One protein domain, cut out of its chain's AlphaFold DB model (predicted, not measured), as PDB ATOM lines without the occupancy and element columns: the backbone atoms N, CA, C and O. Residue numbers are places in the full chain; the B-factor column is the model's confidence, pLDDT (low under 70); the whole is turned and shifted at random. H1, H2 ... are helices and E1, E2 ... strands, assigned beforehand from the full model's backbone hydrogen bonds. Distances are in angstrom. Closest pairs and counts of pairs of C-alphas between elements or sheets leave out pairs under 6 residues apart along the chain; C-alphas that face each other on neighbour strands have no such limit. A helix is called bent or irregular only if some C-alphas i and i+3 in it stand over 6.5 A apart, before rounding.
ATOM      1  N   GLY A 523      27.627 -12.762  31.650       81.75
ATOM      2  CA  GLY A 523      27.387 -11.430  32.204       81.75
ATOM      3  C   GLY A 523      26.278 -10.647  31.499       81.75
ATOM      4  O   GLY A 523      25.725  -9.713  32.086       81.75
ATOM      5  N   SER A 524      25.886 -11.041  30.280       81.56
ATOM      6  CA  SER A 524      24.894 -10.327  29.455       81.56
ATOM      7  C   SER A 524      23.554 -10.127  30.170       81.56
ATOM      8  O   SER A 524      23.012  -9.020  30.194       81.56
ATOM      9  N   VAL A 525      23.049 -11.171  30.834       78.75
ATOM     10  CA  VAL A 525      21.791 -11.131  31.595       78.75
ATOM     11  C   VAL A 525      21.901 -10.177  32.785       78.75
ATOM     12  O   VAL A 525      20.959  -9.440  33.092       78.75
ATOM     13  N   THR A 526      23.045 -10.166  33.469       80.50
ATOM     14  CA  THR A 526      23.293  -9.275  34.610       80.50
ATOM     15  C   THR A 526      23.364  -7.819  34.162       80.50
ATOM     16  O   THR A 526      22.657  -6.982  34.730       80.50
ATOM     17  N   ALA A 527      24.131  -7.530  33.107       79.12
ATOM     18  CA  ALA A 527      24.269  -6.193  32.536       79.12
ATOM     19  C   ALA A 527      22.913  -5.637  32.069       79.12
ATOM     20  O   ALA A 527      22.536  -4.522  32.434       79.12
ATOM     21  N   LEU A 528      22.116  -6.441  31.354       76.69
ATOM     22  CA  LEU A 528      20.771  -6.059  30.907       76.69
ATOM     23  C   LEU A 528      19.808  -5.797  32.071       76.69
ATOM     24  O   LEU A 528      19.024  -4.843  32.037       76.69
ATOM     25  N   ASN A 529      19.850  -6.626  33.115       75.81
ATOM     26  CA  ASN A 529      19.018  -6.429  34.302       75.81
ATOM     27  C   ASN A 529      19.401  -5.161  35.068       75.81
ATOM     28  O   ASN A 529      18.509  -4.442  35.529       75.81
ATOM     29  N   TRP A 530      20.701  -4.889  35.207       81.94
ATOM     30  CA  TRP A 530      21.198  -3.670  35.837       81.94
ATOM     31  C   TRP A 530      20.799  -2.437  35.030       81.94
ATOM     32  O   TRP A 530      20.206  -1.518  35.596       81.94
ATOM     33  N   LEU A 531      21.024  -2.440  33.714       75.19
ATOM     34  CA  LEU A 531      20.685  -1.330  32.826       75.19
ATOM     35  C   LEU A 531      19.213  -0.937  32.969       75.19
ATOM     36  O   LEU A 531      18.881   0.230  33.169       75.19
ATOM     37  N   ASN A 532      18.327  -1.933  32.942       70.75
ATOM     38  CA  ASN A 532      16.890  -1.726  33.077       70.75
ATOM     39  C   ASN A 532      16.467  -1.117  34.425       70.75
ATOM     40  O   ASN A 532      15.413  -0.487  34.498       70.75
ATOM     41  N   GLN A 533      17.248  -1.309  35.489       72.19
ATOM     42  CA  GLN A 533      16.938  -0.804  36.829       72.19
ATOM     43  C   GLN A 533      17.613   0.544  37.113       72.19
ATOM     44  O   GLN A 533      16.967   1.469  37.606       72.19
ATOM     45  N   SER A 534      18.904   0.661  36.812       74.88
ATOM     46  CA  SER A 534      19.762   1.766  37.255       74.88
ATOM     47  C   SER A 534      19.727   2.962  36.310       74.88
ATOM     48  O   SER A 534      19.637   4.102  36.775       74.88
ATOM     49  N   LEU A 535      19.721   2.728  34.991       71.69
ATOM     50  CA  LEU A 535      19.709   3.810  34.001       71.69
ATOM     51  C   LEU A 535      18.461   4.682  34.157       71.69
ATOM     52  O   LEU A 535      18.550   5.908  34.195       71.69
ATOM     53  N   PHE A 536      17.298   4.051  34.315       68.81
ATOM     54  CA  PHE A 536      16.025   4.749  34.467       68.81
ATOM     55  C   PHE A 536      15.988   5.647  35.711       68.81
ATOM     56  O   PHE A 536      15.569   6.807  35.644       68.81
ATOM     57  N   ASN A 537      16.432   5.119  36.855       70.56
ATOM     58  CA  ASN A 537      16.438   5.865  38.112       70.56
ATOM     59  C   ASN A 537      17.379   7.069  38.045       70.56
ATOM     60  O   ASN A 537      17.003   8.157  38.485       70.56
ATOM     61  N   THR A 538      18.550   6.889  37.438       71.19
ATOM     62  CA  THR A 538      19.538   7.961  37.298       71.19
ATOM     63  C   THR A 538      19.064   9.034  36.324       71.19
ATOM     64  O   THR A 538      19.084  10.215  36.655       71.19
ATOM     65  N   GLN A 539      18.508   8.648  35.167       69.94
ATOM     66  CA  GLN A 539      17.898   9.603  34.235       69.94
ATOM     67  C   GLN A 539      16.834  10.462  34.931       69.94
ATOM     68  O   GLN A 539      16.814  11.682  34.772       69.94
ATOM     69  N   LYS A 540      15.978   9.846  35.756       69.31
ATOM     70  CA  LYS A 540      14.942  10.560  36.517       69.31
ATOM     71  C   LYS A 540      15.520  11.589  37.492       69.31
ATOM     72  O   LYS A 540      14.876  12.609  37.736       69.31
ATOM     73  N   SER A 541      16.678  11.307  38.076       69.69
ATOM     74  CA  SER A 541      17.359  12.196  39.017       69.69
ATOM     75  C   SER A 541      18.044  13.365  38.302       69.69
ATOM     76  O   SER A 541      17.742  14.518  38.618       69.69
ATOM     77  N   LEU A 542      18.811  13.089  37.241       70.12
ATOM     78  CA  LEU A 542      19.459  14.109  36.400       70.12
ATOM     79  C   LEU A 542      18.447  15.118  35.832       70.12
ATOM     80  O   LEU A 542      18.681  16.325  35.821       70.12
ATOM     81  N   ILE A 543      17.260  14.645  35.441       65.38
ATOM     82  CA  ILE A 543      16.146  15.503  35.011       65.38
ATOM     83  C   ILE A 543      15.716  16.496  36.093       65.38
ATOM     84  O   ILE A 543      15.415  17.650  35.787       65.38
ATOM     85  N   ARG A 544      15.613  16.052  37.351       60.72
ATOM     86  CA  ARG A 544      15.170  16.919  38.455       60.72
ATOM     87  C   ARG A 544      16.177  18.030  38.713       60.72
ATOM     88  O   ARG A 544      15.763  19.134  39.044       60.72
ATOM     89  N   GLN A 545      17.463  17.739  38.532       61.59
ATOM     90  CA  GLN A 545      18.535  18.723  38.650       61.59
ATOM     91  C   GLN A 545      18.508  19.709  37.476       61.59
ATOM     92  O   GLN A 545      18.506  20.915  37.704       61.59
ATOM     93  N   ARG A 546      18.359  19.236  36.230       62.91
ATOM     94  CA  ARG A 546      18.255  20.115  35.048       62.91
ATOM     95  C   ARG A 546      17.047  21.052  35.093       62.91
ATOM     96  O   ARG A 546      17.183  22.219  34.765       62.91
ATOM     97  N   ALA A 547      15.896  20.591  35.586       56.25
ATOM     98  CA  ALA A 547      14.711  21.438  35.763       56.25
ATOM     99  C   ALA A 547      14.891  22.565  36.809       56.25
ATOM    100  O   ALA A 547      14.043  23.449  36.898       56.25
ATOM    101  N   SER A 548      15.965  22.526  37.608       49.50
ATOM    102  CA  SER A 548      16.320  23.580  38.570       49.50
ATOM    103  C   SER A 548      17.334  24.603  38.034       49.50
ATOM    104  O   SER A 548      17.562  25.620  38.684       49.50
ATOM    105  N   VAL A 549      17.904  24.366  36.844       48.06
ATOM    106  CA  VAL A 549      18.837  25.268  36.150       48.06
ATOM    107  C   VAL A 549      18.075  26.034  35.057       48.06
ATOM    108  O   VAL A 549      17.155  25.509  34.437       48.06
ATOM    109  N   THR A 550      18.403  27.313  34.863       43.91
ATOM    110  CA  THR A 550      17.718  28.263  33.964       43.91
ATOM    111  C   THR A 550      17.498  27.740  32.538       43.91
ATOM    112  O   THR A 550      18.424  27.242  31.908       43.91
ATOM    113  N   ALA A 551      16.290  27.970  32.008       49.88
ATOM    114  CA  ALA A 551      15.737  27.472  30.739       49.88
ATOM    115  C   ALA A 551      16.448  27.895  29.425       49.88
ATOM    116  O   ALA A 551      15.913  27.639  28.353       49.88
ATOM    117  N   ASN A 552      17.628  28.526  29.492       43.22
ATOM    118  CA  ASN A 552      18.327  29.115  28.337       43.22
ATOM    119  C   ASN A 552      19.732  28.534  28.073       43.22
ATOM    120  O   ASN A 552      20.441  29.064  27.222       43.22
ATOM    121  N   ALA A 553      20.172  27.502  28.799       51.47
ATOM    122  CA  ALA A 553      21.422  26.812  28.476       51.47
ATOM    123  C   ALA A 553      21.163  25.745  27.403       51.47
ATOM    124  O   ALA A 553      20.203  24.978  27.532       51.47
ATOM    125  N   GLU A 554      22.001  25.686  26.364       57.62
ATOM    126  CA  GLU A 554      21.948  24.572  25.416       57.62
ATOM    127  C   GLU A 554      22.193  23.249  26.160       57.62
ATOM    128  O   GLU A 554      23.007  23.198  27.089       57.62
ATOM    129  N   PRO A 555      21.446  22.180  25.830       70.44
ATOM    130  CA  PRO A 555      21.589  20.911  26.516       70.44
ATOM    131  C   PRO A 555      22.943  20.298  26.155       70.44
ATOM    132  O   PRO A 555      23.086  19.739  25.079       70.44
ATOM    133  N   GLU A 556      23.906  20.369  27.071       82.81
ATOM    134  CA  GLU A 556      25.220  19.726  26.954       82.81
ATOM    135  C   GLU A 556      25.397  18.654  28.048       82.81
ATOM    136  O   GLU A 556      24.753  18.675  29.112       82.81
ATOM    137  N   LEU A 557      26.233  17.657  27.770       85.12
ATOM    138  CA  LEU A 557      26.694  16.662  28.727       85.12
ATOM    139  C   LEU A 557      27.572  17.350  29.782       85.12
ATOM    140  O   LEU A 557      28.691  17.763  29.500       85.12
ATOM    141  N   ASP A 558      27.073  17.434  31.013       86.69
ATOM    142  CA  ASP A 558      27.829  17.989  32.138       86.69
ATOM    143  C   ASP A 558      28.916  17.004  32.591       86.69
ATOM    144  O   ASP A 558      28.679  16.146  33.444       86.69
ATOM    145  N   ALA A 559      30.103  17.111  31.991       86.62
ATOM    146  CA  ALA A 559      31.240  16.226  32.237       86.62
ATOM    147  C   ALA A 559      31.727  16.212  33.697       86.62
ATOM    148  O   ALA A 559      32.397  15.255  34.091       86.62
ATOM    149  N   ASP A 560      31.376  17.225  34.492       86.88
ATOM    150  CA  ASP A 560      31.755  17.346  35.900       86.88
ATOM    151  C   ASP A 560      30.648  16.877  36.861       86.88
ATOM    152  O   ASP A 560      30.888  16.761  38.066       86.88
ATOM    153  N   SER A 561      29.454  16.547  36.353       87.19
ATOM    154  CA  SER A 561      28.338  16.046  37.161       87.19
ATOM    155  C   SER A 561      28.713  14.738  37.878       87.19
ATOM    156  O   SER A 561      28.900  13.701  37.225       87.19
ATOM    157  N   PRO A 562      28.757  14.714  39.228       87.88
ATOM    158  CA  PRO A 562      29.141  13.514  39.971       87.88
ATOM    159  C   PRO A 562      28.186  12.338  39.748       87.88
ATOM    160  O   PRO A 562      28.616  11.188  39.700       87.88
ATOM    161  N   GLU A 563      26.888  12.619  39.598       85.06
ATOM    162  CA  GLU A 563      25.863  11.599  39.369       85.06
ATOM    163  C   GLU A 563      25.952  11.001  37.958       85.06
ATOM    164  O   GLU A 563      25.844   9.785  37.793       85.06
ATOM    165  N   LEU A 564      26.193  11.837  36.943       86.12
ATOM    166  CA  LEU A 564      26.412  11.370  35.577       86.12
ATOM    167  C   LEU A 564      27.684  10.524  35.481       86.12
ATOM    168  O   LEU A 564      27.647   9.436  34.908       86.12
ATOM    169  N   LEU A 565      28.798  11.009  36.038       91.12
ATOM    170  CA  LEU A 565      30.068  10.287  36.031       91.12
ATOM    171  C   LEU A 565      29.941   8.942  36.744       91.12
ATOM    172  O   LEU A 565      30.416   7.942  36.215       91.12
ATOM    173  N   ALA A 566      29.256   8.886  37.891       90.31
ATOM    174  CA  ALA A 566      28.995   7.629  38.590       90.31
ATOM    175  C   ALA A 566      28.254   6.621  37.695       90.31
ATOM    176  O   ALA A 566      28.661   5.466  37.592       90.31
ATOM    177  N   LEU A 567      27.222   7.065  36.974       87.62
ATOM    178  CA  LEU A 567      26.512   6.198  36.037       87.62
ATOM    179  C   LEU A 567      27.385   5.761  34.862       87.62
ATOM    180  O   LEU A 567      27.353   4.589  34.500       87.62
ATOM    181  N   LEU A 568      28.137   6.675  34.247       91.62
ATOM    182  CA  LEU A 568      29.016   6.338  33.127       91.62
ATOM    183  C   LEU A 568      30.102   5.344  33.553       91.62
ATOM    184  O   LEU A 568      30.394   4.428  32.785       91.62
ATOM    185  N   ARG A 569      30.634   5.461  34.780       94.50
ATOM    186  CA  ARG A 569      31.534   4.459  35.379       94.50
ATOM    187  C   ARG A 569      30.836   3.117  35.466       94.50
ATOM    188  O   ARG A 569      31.349   2.148  34.923       94.50
ATOM    189  N   ASP A 570      29.658   3.051  36.076       91.88
ATOM    190  CA  ASP A 570      28.935   1.788  36.221       91.88
ATOM    191  C   ASP A 570      28.594   1.158  34.862       91.88
ATOM    192  O   ASP A 570      28.784  -0.044  34.674       91.88
ATOM    193  N   MET A 571      28.154   1.959  33.885       91.19
ATOM    194  CA  MET A 571      27.902   1.498  32.516       91.19
ATOM    195  C   MET A 571      29.165   0.910  31.887       91.19
ATOM    196  O   MET A 571      29.121  -0.194  31.346       91.19
ATOM    197  N   ALA A 572      30.288   1.623  31.983       94.69
ATOM    198  CA  ALA A 572      31.564   1.170  31.449       94.69
ATOM    199  C   ALA A 572      32.098  -0.057  32.203       94.69
ATOM    200  O   ALA A 572      32.703  -0.910  31.576       94.69
ATOM    201  N   ARG A 573      31.812  -0.231  33.500       94.81
ATOM    202  CA  ARG A 573      32.170  -1.440  34.273       94.81
ATOM    203  C   ARG A 573      31.390  -2.664  33.831       94.81
ATOM    204  O   ARG A 573      31.981  -3.725  33.647       94.81
ATOM    205  N   HIS A 574      30.076  -2.532  33.634       91.94
ATOM    206  CA  HIS A 574      29.267  -3.618  33.065       91.94
ATOM    207  C   HIS A 574      29.736  -3.951  31.649       91.94
ATOM    208  O   HIS A 574      29.943  -5.120  31.339       91.94
ATOM    209  N   GLY A 575      29.983  -2.937  30.819       93.75
ATOM    210  CA  GLY A 575      30.513  -3.121  29.470       93.75
ATOM    211  C   GLY A 575      31.906  -3.754  29.430       93.75
ATOM    212  O   GLY A 575      32.142  -4.643  28.617       93.75
ATOM    213  N   ALA A 576      32.801  -3.344  30.331       94.62
ATOM    214  CA  ALA A 576      34.147  -3.888  30.471       94.62
ATOM    215  C   ALA A 576      34.106  -5.318  31.006       94.62
ATOM    216  O   ALA A 576      34.921  -6.133  30.607       94.62
ATOM    217  N   THR A 577      33.131  -5.656  31.854       93.56
ATOM    218  CA  THR A 577      32.910  -7.044  32.285       93.56
ATOM    219  C   THR A 577      32.577  -7.926  31.083       93.56
ATOM    220  O   THR A 577      33.206  -8.963  30.912       93.56
ATOM    221  N   LEU A 578      31.664  -7.488  30.206       93.50
ATOM    222  CA  LEU A 578      31.346  -8.220  28.972       93.50
ATOM    223  C   LEU A 578      32.560  -8.328  28.041       93.50
ATOM    224  O   LEU A 578      32.812  -9.387  27.477       93.50
ATOM    225  N   TYR A 579      33.324  -7.246  27.888       93.81
ATOM    226  CA  TYR A 579      34.543  -7.266  27.086       93.81
ATOM    227  C   TYR A 579      35.607  -8.203  27.676       93.81
ATOM    228  O   TYR A 579      36.225  -8.958  26.940       93.81
ATOM    229  N   ASN A 580      35.793  -8.211  28.995       92.25
ATOM    230  CA  ASN A 580      36.754  -9.081  29.671       92.25
ATOM    231  C   ASN A 580      36.339 -10.558  29.594       92.25
ATOM    232  O   ASN A 580      37.207 -11.417  29.478       92.25
ATOM    233  N   GLU A 581      35.035 -10.865  29.617       92.75
ATOM    234  CA  GLU A 581      34.526 -12.215  29.327       92.75
ATOM    235  C   GLU A 581      34.936 -12.667  27.918       92.75
ATOM    236  O   GLU A 581      35.364 -13.807  27.742       92.75
ATOM    237  N   LEU A 582      34.861 -11.774  26.924       92.69
ATOM    238  CA  LEU A 582      35.321 -12.038  25.558       92.69
ATOM    239  C   LEU A 582      36.855 -12.170  25.475       92.69
ATOM    240  O   LEU A 582      37.360 -13.142  24.918       92.69
ATOM    241  N   ASP A 583      37.607 -11.228  26.049       91.44
ATOM    242  CA  ASP A 583      39.082 -11.195  26.042       91.44
ATOM    243  C   ASP A 583      39.678 -12.446  26.713       91.44
ATOM    244  O   ASP A 583      40.627 -13.035  26.193       91.44
ATOM    245  N   ALA A 584      39.065 -12.928  27.801       91.75
ATOM    246  CA  ALA A 584      39.442 -14.178  28.471       91.75
ATOM    247  C   ALA A 584      39.264 -15.426  27.586       91.75
ATOM    248  O   ALA A 584      39.898 -16.449  27.832       91.75
ATOM    249  N   GLN A 585      38.423 -15.332  26.556       92.75
ATOM    250  CA  GLN A 585      38.195 -16.357  25.535       92.75
ATOM    251  C   GLN A 585      38.973 -16.057  24.238       92.75
ATOM    252  O   GLN A 585      38.661 -16.611  23.188       92.75
ATOM    253  N   HIS A 586      39.987 -15.181  24.297       90.56
ATOM    254  CA  HIS A 586      40.834 -14.779  23.164       90.56
ATOM    255  C   HIS A 586      40.073 -14.124  22.005       90.56
ATOM    256  O   HIS A 586      40.434 -14.276  20.837       90.56
ATOM    257  N   PHE A 587      39.022 -13.374  22.332       90.94
ATOM    258  CA  PHE A 587      38.273 -12.592  21.362       90.94
ATOM    259  C   PHE A 587      39.145 -11.547  20.659       90.94
ATOM    260  O   PHE A 587      39.930 -10.836  21.287       90.94
ATOM    261  N   ILE A 588      38.941 -11.410  19.352       88.31
ATOM    262  CA  ILE A 588      39.564 -10.381  18.518       88.31
ATOM    263  C   ILE A 588      38.480  -9.390  18.103       88.31
ATOM    264  O   ILE A 588      37.365  -9.796  17.776       88.31
ATOM    265  N   ASP A 589      38.805  -8.092  18.112       89.50
ATOM    266  CA  ASP A 589      37.871  -7.052  17.679       89.50
ATOM    267  C   ASP A 589      37.350  -7.346  16.252       89.50
ATOM    268  O   ASP A 589      38.149  -7.425  15.317       89.50
ATOM    269  N   PRO A 590      36.025  -7.496  16.068       89.94
ATOM    270  CA  PRO A 590      35.399  -7.853  14.804       89.94
ATOM    271  C   PRO A 590      35.349  -6.703  13.799       89.94
ATOM    272  O   PRO A 590      34.793  -6.911  12.731       89.94
ATOM    273  N   TYR A 611      32.210  -2.464  26.300       94.56
ATOM    274  CA  TYR A 611      33.122  -1.350  26.539       94.56
ATOM    275  C   TYR A 611      34.568  -1.840  26.527       94.56
ATOM    276  O   TYR A 611      34.960  -2.622  27.389       94.56
ATOM    277  N   ASP A 612      35.364  -1.368  25.569       92.19
ATOM    278  CA  ASP A 612      36.700  -1.914  25.279       92.19
ATOM    279  C   ASP A 612      37.876  -1.034  25.749       92.19
ATOM    280  O   ASP A 612      39.034  -1.287  25.414       92.19
ATOM    281  N   ARG A 613      37.613  -0.005  26.566       93.06
ATOM    282  CA  ARG A 613      38.639   0.943  27.060       93.06
ATOM    283  C   ARG A 613      39.011   0.719  28.527       93.06
ATOM    284  O   ARG A 613      39.301   1.676  29.240       93.06
ATOM    285  N   GLY A 614      39.007  -0.542  28.959       92.25
ATOM    286  CA  GLY A 614      39.397  -0.969  30.307       92.25
ATOM    287  C   GLY A 614      38.338  -0.725  31.386       92.25
ATOM    288  O   GLY A 614      37.318  -0.079  31.159       92.25
ATOM    289  N   TYR A 615      38.569  -1.266  32.575       94.88
ATOM    290  CA  TYR A 615      37.677  -1.129  33.718       94.88
ATOM    291  C   TYR A 615      37.914   0.223  34.414       94.88
ATOM    292  O   TYR A 615      39.027   0.481  34.870       94.88
ATOM    293  N   PRO A 616      36.911   1.116  34.510       95.88
ATOM    294  CA  PRO A 616      37.135   2.466  35.014       95.88
ATOM    295  C   PRO A 616      37.296   2.514  36.537       95.88
ATOM    296  O   PRO A 616      36.526   1.908  37.299       95.88
ATOM    297  N   ALA A 617      38.250   3.338  36.965       95.19
ATOM    298  CA  ALA A 617      38.500   3.706  38.348       95.19
ATOM    299  C   ALA A 617      37.287   4.370  39.020       95.19
ATOM    300  O   ALA A 617      36.422   4.950  38.359       95.19
ATOM    301  N   ASP A 618      37.231   4.315  40.354       93.50
ATOM    302  CA  ASP A 618      36.141   4.905  41.151       93.50
ATOM    303  C   ASP A 618      35.981   6.412  40.947       93.50
ATOM    304  O   ASP A 618      34.869   6.937  41.043       93.50
ATOM    305  N   ASP A 619      37.072   7.099  40.630       94.06
ATOM    306  CA  ASP A 619      37.153   8.529  40.360       94.06
ATOM    307  C   ASP A 619      37.357   8.854  38.871       94.06
ATOM    308  O   ASP A 619      37.541  10.022  38.524       94.06
ATOM    309  N   ALA A 620      37.238   7.860  37.978       95.75
ATOM    310  CA  ALA A 620      37.498   8.031  36.552       95.75
ATOM    311  C   ALA A 620      36.660   9.159  35.933       95.75
ATOM    312  O   ALA A 620      35.448   9.244  36.150       95.75
ATOM    313  N   LYS A 621      37.285  10.029  35.145       95.88
ATOM    314  CA  LYS A 621      36.608  11.159  34.481       95.88
ATOM    315  C   LYS A 621      36.384  10.873  33.004       95.88
ATOM    316  O   LYS A 621      36.944   9.923  32.477       95.88
ATOM    317  N   LEU A 622      35.584  11.676  32.307       95.69
ATOM    318  CA  LEU A 622      35.581  11.609  30.845       95.69
ATOM    319  C   LEU A 622      36.980  11.937  30.298       95.69
ATOM    320  O   LEU A 622      37.680  12.776  30.859       95.69
ATOM    321  N   CYS A 623      37.404  11.257  29.232       94.56
ATOM    322  CA  CYS A 623      38.699  11.534  28.608       94.56
ATOM    323  C   CYS A 623      38.724  12.927  27.967       94.56
ATOM    324  O   CYS A 623      37.716  13.356  27.424       94.56
ATOM    325  N   ASP A 624      39.876  13.599  27.916       93.94
ATOM    326  CA  ASP A 624      39.977  14.976  27.389       93.94
ATOM    327  C   ASP A 624      39.460  15.136  25.944       93.94
ATOM    328  O   ASP A 624      39.032  16.210  25.531       93.94
ATOM    329  N   GLY A 625      39.459  14.047  25.167       92.62
ATOM    330  CA  GLY A 625      38.951  14.011  23.795       92.62
ATOM    331  C   GLY A 625      37.452  13.732  23.659       92.62
ATOM    332  O   GLY A 625      36.995  13.581  22.527       92.62
ATOM    333  N   TRP A 626      36.693  13.601  24.755       93.94
ATOM    334  CA  TRP A 626      35.300  13.135  24.725       93.94
ATOM    335  C   TRP A 626      34.404  14.028  23.859       93.94
ATOM    336  O   TRP A 626      33.656  13.516  23.028       93.94
ATOM    337  N   HIS A 627      34.520  15.349  24.015       93.69
ATOM    338  CA  HIS A 627      33.658  16.319  23.344       93.69
ATOM    339  C   HIS A 627      33.889  16.286  21.829       93.69
ATOM    340  O   HIS A 627      32.969  16.034  21.052       93.69
ATOM    341  N   ALA A 628      35.149  16.417  21.398       93.00
ATOM    342  CA  ALA A 628      35.517  16.306  19.987       93.00
ATOM    343  C   ALA A 628      35.094  14.954  19.386       93.00
ATOM    344  O   ALA A 628      34.551  14.909  18.285       93.00
ATOM    345  N   ALA A 629      35.271  13.857  20.129       93.06
ATOM    346  CA  ALA A 629      34.907  12.526  19.663       93.06
ATOM    347  C   ALA A 629      33.398  12.377  19.398       93.06
ATOM    348  O   ALA A 629      33.019  11.772  18.396       93.06
ATOM    349  N   LEU A 630      32.538  12.945  20.253       94.44
ATOM    350  CA  LEU A 630      31.082  12.869  20.093       94.44
ATOM    351  C   LEU A 630      30.522  13.813  19.017       94.44
ATOM    352  O   LEU A 630      29.483  13.514  18.434       94.44
ATOM    353  N   HIS A 631      31.200  14.920  18.718       91.81
ATOM    354  CA  HIS A 631      30.799  15.817  17.627       91.81
ATOM    355  C   HIS A 631      31.382  15.425  16.262       91.81
ATOM    356  O   HIS A 631      30.946  15.948  15.237       91.81
ATOM    357  N   SER A 632      32.348  14.506  16.233       88.62
ATOM    358  CA  SER A 632      32.974  14.016  15.004       88.62
ATOM    359  C   SER A 632      32.294  12.762  14.442       88.62
ATOM    360  O   SER A 632      31.715  11.949  15.172       88.62
ATOM    361  N   ASN A 633      32.480  12.551  13.138       83.69
ATOM    362  CA  ASN A 633      32.200  11.279  12.468       83.69
ATOM    363  C   ASN A 633      33.400  10.323  12.482       83.69
ATOM    364  O   ASN A 633      33.303   9.220  11.946       83.69
ATOM    365  N   ASP A 634      34.511  10.717  13.108       85.81
ATOM    366  CA  ASP A 634      35.736   9.929  13.113       85.81
ATOM    367  C   ASP A 634      35.525   8.615  13.870       85.81
ATOM    368  O   ASP A 634      34.873   8.550  14.919       85.81
ATOM    369  N   GLN A 635      36.094   7.530  13.351       78.94
ATOM    370  CA  GLN A 635      36.031   6.213  14.000       78.94
ATOM    371  C   GLN A 635      36.750   6.200  15.359       78.94
ATOM    372  O   GLN A 635      36.473   5.358  16.213       78.94
ATOM    373  N   HIS A 636      37.657   7.151  15.561       86.06
ATOM    374  CA  HIS A 636      38.632   7.158  16.632       86.06
ATOM    375  C   HIS A 636      38.494   8.430  17.474       86.06
ATOM    376  O   HIS A 636      38.562   9.544  16.969       86.06
ATOM    377  N   CYS A 637      38.369   8.267  18.792       91.06
ATOM    378  CA  CYS A 637      38.634   9.338  19.748       91.06
ATOM    379  C   CYS A 637      40.076   9.855  19.575       91.06
ATOM    380  O   CYS A 637      40.998   9.029  19.586       91.06
ATOM    381  N   PRO A 638      40.296  11.182  19.505       89.12
ATOM    382  CA  PRO A 638      41.617  11.774  19.270       89.12
ATOM    383  C   PRO A 638      42.628  11.507  20.394       89.12
ATOM    384  O   PRO A 638      43.826  11.652  20.181       89.12
ATOM    385  N   VAL A 639      42.155  11.110  21.581       89.00
ATOM    386  CA  VAL A 639      42.996  10.842  22.756       89.00
ATOM    387  C   VAL A 639      43.140   9.341  23.012       89.00
ATOM    388  O   VAL A 639      44.248   8.840  23.161       89.00
ATOM    389  N   CYS A 640      42.030   8.600  23.040       87.25
ATOM    390  CA  CYS A 640      42.042   7.214  23.522       87.25
ATOM    391  C   CYS A 640      42.360   6.167  22.445       87.25
ATOM    392  O   CYS A 640      42.691   5.036  22.782       87.25
ATOM    393  N   SER A 641      42.244   6.501  21.158       72.81
ATOM    394  CA  SER A 641      42.276   5.484  20.087       72.81
ATOM    395  C   SER A 641      43.666   5.084  19.626       72.81
ATOM    396  O   SER A 641      43.803   4.160  18.834       72.81
ATOM    397  N   GLN A 642      44.700   5.777  20.097       57.88
ATOM    398  CA  GLN A 642      46.086   5.495  19.721       57.88
ATOM    399  C   GLN A 642      46.766   4.482  20.654       57.88
ATOM    400  O   GLN A 642      47.934   4.160  20.453       57.88
ATOM    401  N   GLN A 643      46.067   3.968  21.673       60.34
ATOM    402  CA  GLN A 643      46.657   3.103  22.695       60.34
ATOM    403  C   GLN A 643      45.916   1.767  22.779       60.34
ATOM    404  O   GLN A 643      44.798   1.687  23.285       60.34
ATOM    405  N   SER A 644      46.566   0.698  22.313       69.56
ATOM    406  CA  SER A 644      46.221  -0.644  22.787       69.56
ATOM    407  C   SER A 644      46.597  -0.713  24.265       69.56
ATOM    408  O   SER A 644      47.765  -0.541  24.613       69.56
ATOM    409  N   LEU A 645      45.603  -0.896  25.131       78.81
ATOM    410  CA  LEU A 645      45.826  -0.982  26.569       78.81
ATOM    411  C   LEU A 645      46.390  -2.365  26.911       78.81
ATOM    412  O   LEU A 645      45.820  -3.388  26.534       78.81
ATOM    413  N   THR A 646      47.498  -2.397  27.646       82.56
ATOM    414  CA  THR A 646      48.002  -3.625  28.283       82.56
ATOM    415  C   THR A 646      47.007  -4.140  29.328       82.56
ATOM    416  O   THR A 646      46.165  -3.384  29.811       82.56
ATOM    417  N   SER A 647      47.108  -5.410  29.730       80.88
ATOM    418  CA  SER A 647      46.240  -5.977  30.776       80.88
ATOM    419  C   SER A 647      46.284  -5.175  32.084       80.88
ATOM    420  O   SER A 647      45.239  -4.945  32.678       80.88
ATOM    421  N   GLU A 648      47.460  -4.678  32.484       84.00
ATOM    422  CA  GLU A 648      47.623  -3.827  33.675       84.00
ATOM    423  C   GLU A 648      46.924  -2.471  33.509       84.00
ATOM    424  O   GLU A 648      46.222  -2.012  34.403       84.00
ATOM    425  N   GLN A 649      47.032  -1.852  32.330       85.12
ATOM    426  CA  GLN A 649      46.315  -0.607  32.039       85.12
ATOM    427  C   GLN A 649      44.799  -0.809  31.962       85.12
ATOM    428  O   GLN A 649      44.057   0.116  32.270       85.12
ATOM    429  N   ARG A 650      44.326  -1.991  31.542       85.94
ATOM    430  CA  ARG A 650      42.894  -2.319  31.483       85.94
ATOM    431  C   ARG A 650      42.282  -2.578  32.859       85.94
ATOM    432  O   ARG A 650      41.067  -2.450  32.968       85.94
ATOM    433  N   ASP A 651      43.077  -2.927  33.868       88.69
ATOM    434  CA  ASP A 651      42.576  -3.286  35.202       88.69
ATOM    435  C   ASP A 651      41.940  -2.092  35.929       88.69
ATOM    436  O   ASP A 651      40.915  -2.229  36.594       88.69
ATOM    437  N   TRP A 652      42.512  -0.895  35.763       91.50
ATOM    438  CA  TRP A 652      42.033   0.302  36.452       91.50
ATOM    439  C   TRP A 652      42.337   1.582  35.665       91.50
ATOM    440  O   TRP A 652      43.420   2.161  35.766       91.50
ATOM    441  N   THR A 653      41.377   2.049  34.862       93.06
ATOM    442  CA  THR A 653      41.571   3.207  33.979       93.06
ATOM    443  C   THR A 653      41.106   4.518  34.618       93.06
ATOM    444  O   THR A 653      39.987   4.604  35.122       93.06
ATOM    445  N   PRO A 654      41.911   5.598  34.557       93.12
ATOM    446  CA  PRO A 654      41.538   6.893  35.136       93.12
ATOM    447  C   PRO A 654      40.508   7.657  34.290       93.12
ATOM    448  O   PRO A 654      40.021   8.711  34.700       93.12
ATOM    449  N   THR A 655      40.186   7.163  33.092       94.12
ATOM    450  CA  THR A 655      39.324   7.864  32.140       94.12
ATOM    451  C   THR A 655      38.292   6.957  31.490       94.12
ATOM    452  O   THR A 655      38.576   5.808  31.161       94.12
ATOM    453  N   ILE A 656      37.130   7.530  31.194       95.06
ATOM    454  CA  ILE A 656      36.033   6.933  30.445       95.06
ATOM    455  C   ILE A 656      35.988   7.597  29.072       95.06
ATOM    456  O   ILE A 656      35.821   8.812  28.961       95.06
ATOM    457  N   CYS A 657      36.115   6.809  28.011       94.94
ATOM    458  CA  CYS A 657      35.960   7.298  26.648       94.94
ATOM    459  C   CYS A 657      34.575   6.912  26.125       94.94
ATOM    460  O   CYS A 657      34.294   5.720  26.032       94.94
ATOM    461  N   PRO A 658      33.719   7.858  25.701       94.31
ATOM    462  CA  PRO A 658      32.417   7.507  25.133       94.31
ATOM    463  C   PRO A 658      32.496   6.565  23.922       94.31
ATOM    464  O   PRO A 658      31.647   5.694  23.765       94.31
ATOM    465  N   LEU A 659      33.547   6.689  23.103       93.88
ATOM    466  CA  LEU A 659      33.811   5.814  21.953       93.88
ATOM    467  C   LEU A 659      34.369   4.435  22.349       93.88
ATOM    468  O   LEU A 659      34.669   3.641  21.469       93.88
ATOM    469  N   GLY A 660      34.517   4.138  23.643       93.69
ATOM    470  CA  GLY A 660      34.764   2.775  24.112       93.69
ATOM    471  C   GLY A 660      33.525   1.888  24.066       93.69
ATOM    472  O   GLY A 660      33.649   0.672  23.996       93.69
ATOM    473  N   PHE A 661      32.324   2.481  24.079       94.44
ATOM    474  CA  PHE A 661      31.088   1.731  23.884       94.44
ATOM    475  C   PHE A 661      30.888   1.414  22.405       94.44
ATOM    476  O   PHE A 661      30.855   2.317  21.563       94.44
TER     477      PHE A 661
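This is residues 523 to 590 and 611 to 661 of the 912 residues of an uncharacterized protein of Sedimenticola thiotaurini (UniProt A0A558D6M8). A two-stranded parallel sheet, E1 beside E2, packs on one side of the long helix H2, and the still longer helix H1 runs back along the other side of H2, so that H2 is the middle of the domain and makes a helical hairpin with H1. The two short helices, H3 and H4, sit away from the hairpin and are joined by a long link, while residues 547 to 554 stick out as a loop between H1 and H2. The printed part has 119 residues with four named helices and two named strands, in the order H1, H2, E1, H3, H4, E2, and its class is mostly helix. The whole is compact, with a radius of gyration of the C-alphas of 15.4 A, and its outline, 49 by 32 by 25 A, is only just elongated.

Find C-alpha 616 at (37.135, 2.466, 35.014); from there strand E1, residues 616 to 622, runs 10.2 A from first to last C-alpha. Its partner E2, residues 653 to 656, is shorter, 7.6 A, and ends at C-alpha 656, (36.033, 6.933, 30.445). Helix H2, residues 562 to 583, is 30.1 A long from first to last C-alpha. Go back to C-alpha 523 at (27.387, -11.430, 32.204), where H1 begins; it holds residues 523 to 546 and measures 33.0 A. H1 has a kink of 28 degrees near residue 535, yet it is neither bent nor irregular, but only just: C-alphas 532 and 535 are 6.3 A apart. The short helices are H3, residues 626 to 631, 8.8 A, and H4, residues 647 to 651, 6.3 A.

Begin at the sheet, where E1 and E2 are parallel, with 42 degrees between their directions. The C-alphas of Ala 620 and Pro 654 face each other at 4.4 A, and you will find N 617 and O 653 at 2.8 A and N 656 and O 621 at 2.7 A, both within hydrogen-bond range. E1, H3, H4 and E2 form a strand-helix-strand unit, two parallel neighbour strands with helices between them along the chain. Look next at H2: its closest C-alphas to E1 are those of Arg 569 and Pro 616, 6.0 A apart, and to E2 those of Arg 569 and Ile 656, 7.1 A apart. H1 and H2 touch, the closest C-alphas being those of Ala 527 and His 574 at 5.6 A. They stand at a shallow tilt of 15 degrees, run opposite ways and form a helical hairpin. H1 is apart from E1 and E2, and H3 and H4 touch no helix. H3 and E2 are only just apart, their closest C-alphas 8.5 A from each other. In H2, H3 and H4 every O i to N i+4 pair is within hydrogen-bond range; in H1, 17 of 20 are.

The two C-alphas farthest apart are those of Thr 550 and His 586, 50.0 A. Residues 547 to 554 stand free; without them the body spans 43 by 32 by 25 A. Residues 591 to 610 are not printed, and C-alphas 590 and 611 are 13.6 A apart across this cut, which falls in the link from H2 to E1. The links from H1 to H2 and from H3 to H4 are long, with 15 residues each, while those from E1 to H3 and from H4 to E2 are tight. The mean pLDDT of the printed part is 83.3; look for values under 70 at residue 536, residues 539 to 541, residues 543 to 554 and residues 642 to 644.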